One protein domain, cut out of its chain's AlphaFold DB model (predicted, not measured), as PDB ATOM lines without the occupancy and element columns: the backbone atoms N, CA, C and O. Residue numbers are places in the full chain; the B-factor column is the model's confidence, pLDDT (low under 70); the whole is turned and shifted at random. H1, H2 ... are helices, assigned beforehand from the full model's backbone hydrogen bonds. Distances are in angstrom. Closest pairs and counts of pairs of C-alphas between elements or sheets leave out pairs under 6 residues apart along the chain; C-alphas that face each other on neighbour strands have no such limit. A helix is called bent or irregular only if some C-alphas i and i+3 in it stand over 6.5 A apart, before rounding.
ATOM      1  N   THR A 696      78.050  67.891  71.870       80.88
ATOM      2  CA  THR A 696      78.148  69.137  72.649       80.88
ATOM      3  C   THR A 696      76.889  69.457  73.439       80.88
ATOM      4  O   THR A 696      76.990  69.936  74.567       80.88
ATOM      5  N   GLY A 697      75.722  69.163  72.872       77.94
ATOM      6  CA  GLY A 697      74.430  69.368  73.507       77.94
ATOM      7  C   GLY A 697      74.081  68.331  74.578       77.94
ATOM      8  O   GLY A 697      73.112  68.519  75.303       77.94
ATOM      9  N   ASN A 698      74.879  67.263  74.713       82.88
ATOM     10  CA  ASN A 698      74.605  66.131  75.604       82.88
ATOM     11  C   ASN A 698      75.752  65.831  76.574       82.88
ATOM     12  O   ASN A 698      75.801  64.742  77.138       82.88
ATOM     13  N   ARG A 699      76.675  66.775  76.807       78.25
ATOM     14  CA  ARG A 699      77.868  66.564  77.658       78.25
ATOM     15  C   ARG A 699      77.552  65.927  79.016       78.25
ATOM     16  O   ARG A 699      78.269  65.029  79.444       78.25
ATOM     17  N   ARG A 700      76.447  66.335  79.647       72.12
ATOM     18  CA  ARG A 700      75.943  65.747  80.902       72.12
ATOM     19  C   ARG A 700      75.632  64.257  80.767       72.12
ATOM     20  O   ARG A 700      76.047  63.459  81.603       72.12
ATOM     21  N   ILE A 701      74.954  63.872  79.684       78.88
ATOM     22  CA  ILE A 701      74.602  62.479  79.394       78.88
ATOM     23  C   ILE A 701      75.859  61.653  79.101       78.88
ATOM     24  O   ILE A 701      75.996  60.551  79.631       78.88
ATOM     25  N   LEU A 702      76.811  62.201  78.336       79.69
ATOM     26  CA  LEU A 702      78.093  61.544  78.046       79.69
ATOM     27  C   LEU A 702      78.906  61.272  79.321       79.69
ATOM     28  O   LEU A 702      79.540  60.225  79.453       79.69
ATOM     29  N   GLN A 703      78.850  62.184  80.292       75.94
ATOM     30  CA  GLN A 703      79.455  62.010  81.613       75.94
ATOM     31  C   GLN A 703      78.628  61.088  82.529       75.94
ATOM     32  O   GLN A 703      79.068  60.740  83.626       75.94
ATOM     33  N   GLY A 704      77.450  60.630  82.113       67.75
ATOM     34  CA  GLY A 704      76.602  59.728  82.884       67.75
ATOM     35  C   GLY A 704      77.222  58.340  83.090       67.75
ATOM     36  O   GLY A 704      77.981  57.834  82.262       67.75
ATOM     37  N   ARG A 705      76.875  57.682  84.208       74.00
ATOM     38  CA  ARG A 705      77.335  56.312  84.523       74.00
ATOM     39  C   ARG A 705      76.975  55.321  83.411       74.00
ATOM     40  O   ARG A 705      77.808  54.501  83.049       74.00
ATOM     41  N   ALA A 706      75.764  55.419  82.860       77.12
ATOM     42  CA  ALA A 706      75.279  54.500  81.831       77.12
ATOM     43  C   ALA A 706      76.160  54.517  80.570       77.12
ATOM     44  O   ALA A 706      76.593  53.456  80.130       77.12
ATOM     45  N   VAL A 707      76.496  55.702  80.049       84.25
ATOM     46  CA  VAL A 707      77.375  55.843  78.874       84.25
ATOM     47  C   VAL A 707      78.798  55.390  79.203       84.25
ATOM     48  O   VAL A 707      79.385  54.631  78.439       84.25
ATOM     49  N   ARG A 708      79.345  55.779  80.366       86.44
ATOM     50  CA  ARG A 708      80.716  55.414  80.771       86.44
ATOM     51  C   ARG A 708      80.920  53.915  80.988       86.44
ATOM     52  O   ARG A 708      81.983  53.394  80.662       86.44
ATOM     53  N   GLU A 709      79.933  53.213  81.539       83.19
ATOM     54  CA  GLU A 709      80.017  51.760  81.723       83.19
ATOM     55  C   GLU A 709      80.019  51.017  80.387       83.19
ATOM     56  O   GLU A 709      80.829  50.109  80.206       83.19
ATOM     57  N   VAL A 710      79.173  51.441  79.443       89.44
ATOM     58  CA  VAL A 710      79.161  50.891  78.081       89.44
ATOM     59  C   VAL A 710      80.477  51.229  77.370       89.44
ATOM     60  O   VAL A 710      81.123  50.346  76.819       89.44
ATOM     61  N   ALA A 711      80.965  52.467  77.479       92.44
ATOM     62  CA  ALA A 711      82.253  52.881  76.914       92.44
ATOM     63  C   ALA A 711      83.414  52.013  77.417       92.44
ATOM     64  O   ALA A 711      84.204  51.499  76.625       92.44
ATOM     65  N   LYS A 712      83.455  51.746  78.728       92.50
ATOM     66  CA  LYS A 712      84.447  50.851  79.330       92.50
ATOM     67  C   LYS A 712      84.322  49.410  78.827       92.50
ATOM     68  O   LYS A 712      85.350  48.775  78.607       92.50
ATOM     69  N   ALA A 713      83.103  48.895  78.656       92.12
ATOM     70  CA  ALA A 713      82.871  47.535  78.165       92.12
ATOM     71  C   ALA A 713      83.376  47.336  76.725       92.12
ATOM     72  O   ALA A 713      83.888  46.266  76.402       92.12
ATOM     73  N   HIS A 714      83.292  48.378  75.895       94.06
ATOM     74  CA  HIS A 714      83.728  48.357  74.494       94.06
ATOM     75  C   HIS A 714      85.160  48.865  74.272       94.06
ATOM     76  O   HIS A 714      85.654  48.816  73.149       94.06
ATOM     77  N   GLY A 715      85.842  49.360  75.314       93.69
ATOM     78  CA  GLY A 715      87.158  49.994  75.170       93.69
ATOM     79  C   GLY A 715      87.130  51.250  74.286       93.69
ATOM     80  O   GLY A 715      88.120  51.552  73.624       93.69
ATOM     81  N   ALA A 716      85.995  51.950  74.258       94.56
ATOM     82  CA  ALA A 716      85.732  53.112  73.413       94.56
ATOM     83  C   ALA A 716      85.550  54.385  74.257       94.56
ATOM     84  O   ALA A 716      85.399  54.315  75.480       94.56
ATOM     85  N   SER A 717      85.548  55.559  73.618       94.25
ATOM     86  CA  SER A 717      85.198  56.809  74.302       94.25
ATOM     87  C   SER A 717      83.688  56.921  74.558       94.25
ATOM     88  O   SER A 717      82.869  56.231  73.940       94.25
ATOM     89  N   ALA A 718      83.298  57.808  75.478       92.56
ATOM     90  CA  ALA A 718      81.885  58.085  75.745       92.56
ATOM     91  C   ALA A 718      81.192  58.688  74.511       92.56
ATOM     92  O   ALA A 718      80.037  58.374  74.230       92.56
ATOM     93  N   GLU A 719      81.920  59.504  73.752       94.31
ATOM     94  CA  GLU A 719      81.498  60.101  72.490       94.31
ATOM     95  C   GLU A 719      81.206  59.021  71.444       94.31
ATOM     96  O   GLU A 719      80.137  59.039  70.839       94.31
ATOM     97  N   GLN A 720      82.098  58.035  71.284       95.25
ATOM     98  CA  GLN A 720      81.900  56.925  70.346       95.25
ATOM     99  C   GLN A 720      80.670  56.086  70.706       95.25
ATOM    100  O   GLN A 720      79.866  55.752  69.836       95.25
ATOM    101  N   VAL A 721      80.483  55.768  71.990       96.88
ATOM    102  CA  VAL A 721      79.286  55.045  72.447       96.88
ATOM    103  C   VAL A 721      78.023  55.861  72.214       96.88
ATOM    104  O   VAL A 721      77.026  55.316  71.747       96.88
ATOM    105  N   TRP A 722      78.052  57.163  72.498       95.38
ATOM    106  CA  TRP A 722      76.891  58.021  72.299       95.38
ATOM    107  C   TRP A 722      76.519  58.165  70.822       95.38
ATOM    108  O   TRP A 722      75.351  58.018  70.472       95.38
ATOM    109  N   LEU A 723      77.496  58.377  69.935       95.38
ATOM    110  CA  LEU A 723      77.255  58.410  68.490       95.38
ATOM    111  C   LEU A 723      76.734  57.069  67.971       95.38
ATOM    112  O   LEU A 723      75.827  57.057  67.141       95.38
ATOM    113  N   SER A 724      77.256  55.951  68.485       96.19
ATOM    114  CA  SER A 724      76.763  54.619  68.134       96.19
ATOM    115  C   SER A 724      75.315  54.409  68.572       96.19
ATOM    116  O   SER A 724      74.488  53.936  67.796       96.19
ATOM    117  N   PHE A 725      74.969  54.845  69.783       96.44
ATOM    118  CA  PHE A 725      73.594  54.831  70.267       96.44
ATOM    119  C   PHE A 725      72.671  55.682  69.387       96.44
ATOM    120  O   PHE A 725      71.612  55.210  68.978       96.44
ATOM    121  N   VAL A 726      73.087  56.898  69.024       94.69
ATOM    122  CA  VAL A 726      72.330  57.758  68.104       94.69
ATOM    123  C   VAL A 726      72.119  57.053  66.755       94.69
ATOM    124  O   VAL A 726      70.993  57.025  66.258       94.69
ATOM    125  N   GLN A 727      73.142  56.399  66.198       94.12
ATOM    126  CA  GLN A 727      72.993  55.603  64.971       94.12
ATOM    127  C   GLN A 727      72.059  54.400  65.139       94.12
ATOM    128  O   GLN A 727      71.276  54.109  64.234       94.12
ATOM    129  N   ALA A 728      72.085  53.733  66.294       94.19
ATOM    130  CA  ALA A 728      71.209  52.603  66.595       94.19
ATOM    131  C   ALA A 728      69.721  52.996  66.639       94.19
ATOM    132  O   ALA A 728      68.864  52.164  66.347       94.19
ATOM    133  N   LEU A 729      69.405  54.266  66.921       91.75
ATOM    134  CA  LEU A 729      68.047  54.820  66.814       91.75
ATOM    135  C   LEU A 729      67.619  55.134  65.367       91.75
ATOM    136  O   LEU A 729      66.546  55.693  65.154       91.75
ATOM    137  N   GLY A 730      68.463  54.850  64.371       91.25
ATOM    138  CA  GLY A 730      68.231  55.233  62.976       91.25
ATOM    139  C   GLY A 730      68.501  56.714  62.686       91.25
ATOM    140  O   GLY A 730      68.137  57.210  61.616       91.25
ATOM    141  N   THR A 738      87.101  69.138  64.449       87.25
ATOM    142  CA  THR A 738      88.290  69.689  63.781       87.25
ATOM    143  C   THR A 738      89.550  68.873  64.068       87.25
ATOM    144  O   THR A 738      90.609  69.165  63.514       87.25
ATOM    145  N   ASP A 739      89.431  67.849  64.917       87.44
ATOM    146  CA  ASP A 739      90.532  66.999  65.353       87.44
ATOM    147  C   ASP A 739      90.591  65.709  64.506       87.44
ATOM    148  O   ASP A 739      89.596  64.977  64.445       87.44
ATOM    149  N   PRO A 740      91.731  65.398  63.861       88.00
ATOM    150  CA  PRO A 740      91.873  64.199  63.034       88.00
ATOM    151  C   PRO A 740      91.695  62.870  63.784       88.00
ATOM    152  O   PRO A 740      91.221  61.901  63.192       88.00
ATOM    153  N   ASN A 741      92.051  62.798  65.070       89.06
ATOM    154  CA  ASN A 741      91.848  61.585  65.864       89.06
ATOM    155  C   ASN A 741      90.360  61.382  66.149       89.06
ATOM    156  O   ASN A 741      89.860  60.269  66.004       89.06
ATOM    157  N   HIS A 742      89.636  62.454  66.478       90.69
ATOM    158  CA  HIS A 742      88.181  62.393  66.625       90.69
ATOM    159  C   HIS A 742      87.492  62.025  65.302       90.69
ATOM    160  O   HIS A 742      86.569  61.224  65.316       90.69
ATOM    161  N   MET A 743      87.971  62.517  64.149       90.31
ATOM    162  CA  MET A 743      87.458  62.078  62.838       90.31
ATOM    163  C   MET A 743      87.579  60.558  62.659       90.31
ATOM    164  O   MET A 743      86.641  59.912  62.197       90.31
ATOM    165  N   ALA A 744      88.722  59.977  63.034       90.50
ATOM    166  CA  ALA A 744      88.920  58.530  62.974       90.50
ATOM    167  C   ALA A 744      88.024  57.778  63.975       90.50
ATOM    168  O   ALA A 744      87.464  56.739  63.634       90.50
ATOM    169  N   GLN A 745      87.850  58.309  65.189       92.00
ATOM    170  CA  GLN A 745      86.975  57.732  66.215       92.00
ATOM    171  C   GLN A 745      85.497  57.752  65.806       92.00
ATOM    172  O   GLN A 745      84.816  56.745  65.988       92.00
ATOM    173  N   ASP A 746      85.028  58.849  65.208       91.69
ATOM    174  CA  ASP A 746      83.657  59.021  64.711       91.69
ATOM    175  C   ASP A 746      83.319  58.038  63.576       91.69
ATOM    176  O   ASP A 746      82.158  57.674  63.394       91.69
ATOM    177  N   LEU A 747      84.327  57.590  62.814       90.56
ATOM    178  CA  LEU A 747      84.190  56.540  61.797       90.56
ATOM    179  C   LEU A 747      84.301  55.123  62.384       90.56
ATOM    180  O   LEU A 747      83.817  54.167  61.779       90.56
ATOM    181  N   ALA A 748      84.926  54.978  63.552       92.56
ATOM    182  CA  ALA A 748      85.190  53.709  64.222       92.56
ATOM    183  C   ALA A 748      84.266  53.508  65.437       92.56
ATOM    184  O   ALA A 748      84.730  53.361  66.569       92.56
ATOM    185  N   LEU A 749      82.949  53.529  65.217       93.88
ATOM    186  CA  LEU A 749      81.964  53.391  66.295       93.88
ATOM    187  C   LEU A 749      81.781  51.922  66.737       93.88
ATOM    188  O   LEU A 749      81.680  51.036  65.883       93.88
ATOM    189  N   PRO A 750      81.700  51.638  68.052       94.31
ATOM    190  CA  PRO A 750      81.463  50.288  68.563       94.31
ATOM    191  C   PRO A 750      80.029  49.837  68.279       94.31
ATOM    192  O   PRO A 750      79.104  50.641  68.342       94.31
ATOM    193  N   ALA A 751      79.812  48.550  68.014       94.88
ATOM    194  CA  ALA A 751      78.464  48.005  67.854       94.88
ATOM    195  C   ALA A 751      77.814  47.747  69.222       94.88
ATOM    196  O   ALA A 751      78.302  46.928  69.999       94.88
ATOM    197  N   LEU A 752      76.699  48.423  69.501       95.50
ATOM    198  CA  LEU A 752      75.960  48.251  70.752       95.50
ATOM    199  C   LEU A 752      74.972  47.082  70.664       95.50
ATOM    200  O   LEU A 752      74.311  46.871  69.646       95.50
ATOM    201  N   SER A 753      74.841  46.334  71.755       95.31
ATOM    202  CA  SER A 753      73.805  45.313  71.913       95.31
ATOM    203  C   SER A 753      72.428  45.943  72.147       95.31
ATOM    204  O   SER A 753      72.316  47.067  72.635       95.31
ATOM    205  N   ALA A 754      71.355  45.194  71.872       93.69
ATOM    206  CA  ALA A 754      69.985  45.672  72.089       93.69
ATOM    207  C   ALA A 754      69.734  46.130  73.541       93.69
ATOM    208  O   ALA A 754      69.094  47.153  73.757       93.69
ATOM    209  N   ALA A 755      70.303  45.423  74.523       91.50
ATOM    210  CA  ALA A 755      70.192  45.784  75.936       91.50
ATOM    211  C   ALA A 755      70.927  47.094  76.272       91.50
ATOM    212  O   ALA A 755      70.466  47.873  77.104       91.50
ATOM    213  N   GLU A 756      72.068  47.362  75.632       93.31
ATOM    214  CA  GLU A 756      72.793  48.626  75.804       93.31
ATOM    215  C   GLU A 756      72.046  49.789  75.152       93.31
ATOM    216  O   GLU A 756      71.956  50.860  75.748       93.31
ATOM    217  N   VAL A 757      71.460  49.571  73.970       94.00
ATOM    218  CA  VAL A 757      70.619  50.572  73.299       94.00
ATOM    219  C   VAL A 757      69.398  50.904  74.156       94.00
ATOM    220  O   VAL A 757      69.165  52.078  74.427       94.00
ATOM    221  N   GLU A 758      68.676  49.901  74.660       89.88
ATOM    222  CA  GLU A 758      67.524  50.093  75.555       89.88
ATOM    223  C   GLU A 758      67.923  50.857  76.829       89.88
ATOM    224  O   GLU A 758      67.275  51.830  77.222       89.88
ATOM    225  N   ARG A 759      69.060  50.487  77.434       88.12
ATOM    226  CA  ARG A 759      69.603  51.167  78.615       88.12
ATOM    227  C   ARG A 759      69.870  52.653  78.364       88.12
ATOM    228  O   ARG A 759      69.589  53.471  79.240       88.12
ATOM    229  N   LEU A 760      70.448  52.996  77.215       88.88
ATOM    230  CA  LEU A 760      70.759  54.380  76.850       88.88
ATOM    231  C   LEU A 760      69.514  55.150  76.389       88.88
ATOM    232  O   LEU A 760      69.424  56.353  76.624       88.88
ATOM    233  N   GLN A 761      68.519  54.465  75.824       88.81
ATOM    234  CA  GLN A 761      67.263  55.066  75.379       88.81
ATOM    235  C   GLN A 761      66.467  55.698  76.522       88.81
ATOM    236  O   GLN A 761      65.912  56.780  76.348       88.81
ATOM    237  N   HIS A 762      66.516  55.119  77.726       83.44
ATOM    238  CA  HIS A 762      65.914  55.713  78.924       83.44
ATOM    239  C   HIS A 762      66.439  57.118  79.280       83.44
ATOM    240  O   HIS A 762      65.809  57.813  80.079       83.44
ATOM    241  N   LEU A 763      67.577  57.546  78.720       80.75
ATOM    242  CA  LEU A 763      68.172  58.859  78.984       80.75
ATOM    243  C   LEU A 763      67.535  59.990  78.162       80.75
ATOM    244  O   LEU A 763      67.729  61.149  78.512       80.75
ATOM    245  N   ILE A 764      66.794  59.677  77.092       81.12
ATOM    246  CA  ILE A 764      66.311  60.672  76.113       81.12
ATOM    247  C   ILE A 764      64.792  60.658  75.889       81.12
ATOM    248  O   ILE A 764      64.317  61.183  74.885       81.12
ATOM    249  N   GLY A 765      64.029  60.097  76.834       62.19
ATOM    250  CA  GLY A 765      62.562  60.064  76.785       62.19
ATOM    251  C   GLY A 765      61.995  58.778  76.215       62.19
ATOM    252  O   GLY A 765      62.253  58.489  75.025       62.19
TER     253      GLY A 765
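Overview. This is residues 696 to 730 and 738 to 765 of the 765 residues of a protein of Emiliania huxleyi (UniProt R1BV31). Five short helices form a small cluster with H3 in the middle; H2 and H5 lie side by side and both stand about perpendicular to H3. H4 lies at one far end, a short link runs from it to H5 at the other, and irregular H1 lies near the beginning of H3. The printed part has 63 residues, with H1 to H5 in order along the chain and no named strand: all helix. It is compact, with a radius of gyration of the C-alphas of 11.0 A, and spans 32 by 23 by 22 A.

Along the chain. H1, residues 696 to 702, begins with C-alpha 696 at (78.148, 69.137, 72.649); it is irregular, C-alphas 697 and 700 being 8.4 A apart. H2, residues 705 to 714, is 14.3 A long, and H3, residues 718 to 728, 15.1 A. H4 is residues 740 to 747, 10.9 A. H5, residues 754 to 761, is 10.3 A long and ends with C-alpha 761 at (67.263, 55.066, 75.379).

Arrangement. H3, the hub, touches H2 at 89 degrees, about perpendicular; their closest C-alphas, Ala 711 and Ala 718, are 5.3 A apart. With 3 pairs of C-alphas within 8 A each, H3 only just touches H1 (Leu 702 and Ala 718 closest, 5.6 A), H4 (Gln 720 and Asp 746, 6.3 A) and H5 (Phe 725 and Val 757, 6.0 A). H2 touches H5, closest C-alphas Ala 706 and Leu 760 at 6.7 A, at a shallow tilt of 33 degrees, only just short of steep, opposite ways. H4 is apart from H1, H2 and H5. Every O i to N i+4 pair is within hydrogen-bond range in H2, H3, H4 and H5; H1 has 1 of 3, and 2 of 4 O i to N i+3 pairs.

Size, cuts and confidence. The C-alphas farthest apart, Pro 740 and Gly 765, are 32.6 A apart. Residues 731 to 737 are not printed, and C-alphas 730 and 738 are 24.7 A apart across the cut. Of the links printed whole, none is long. The mean pLDDT of the printed part is 88.4; residues 704 and 765 are under 70.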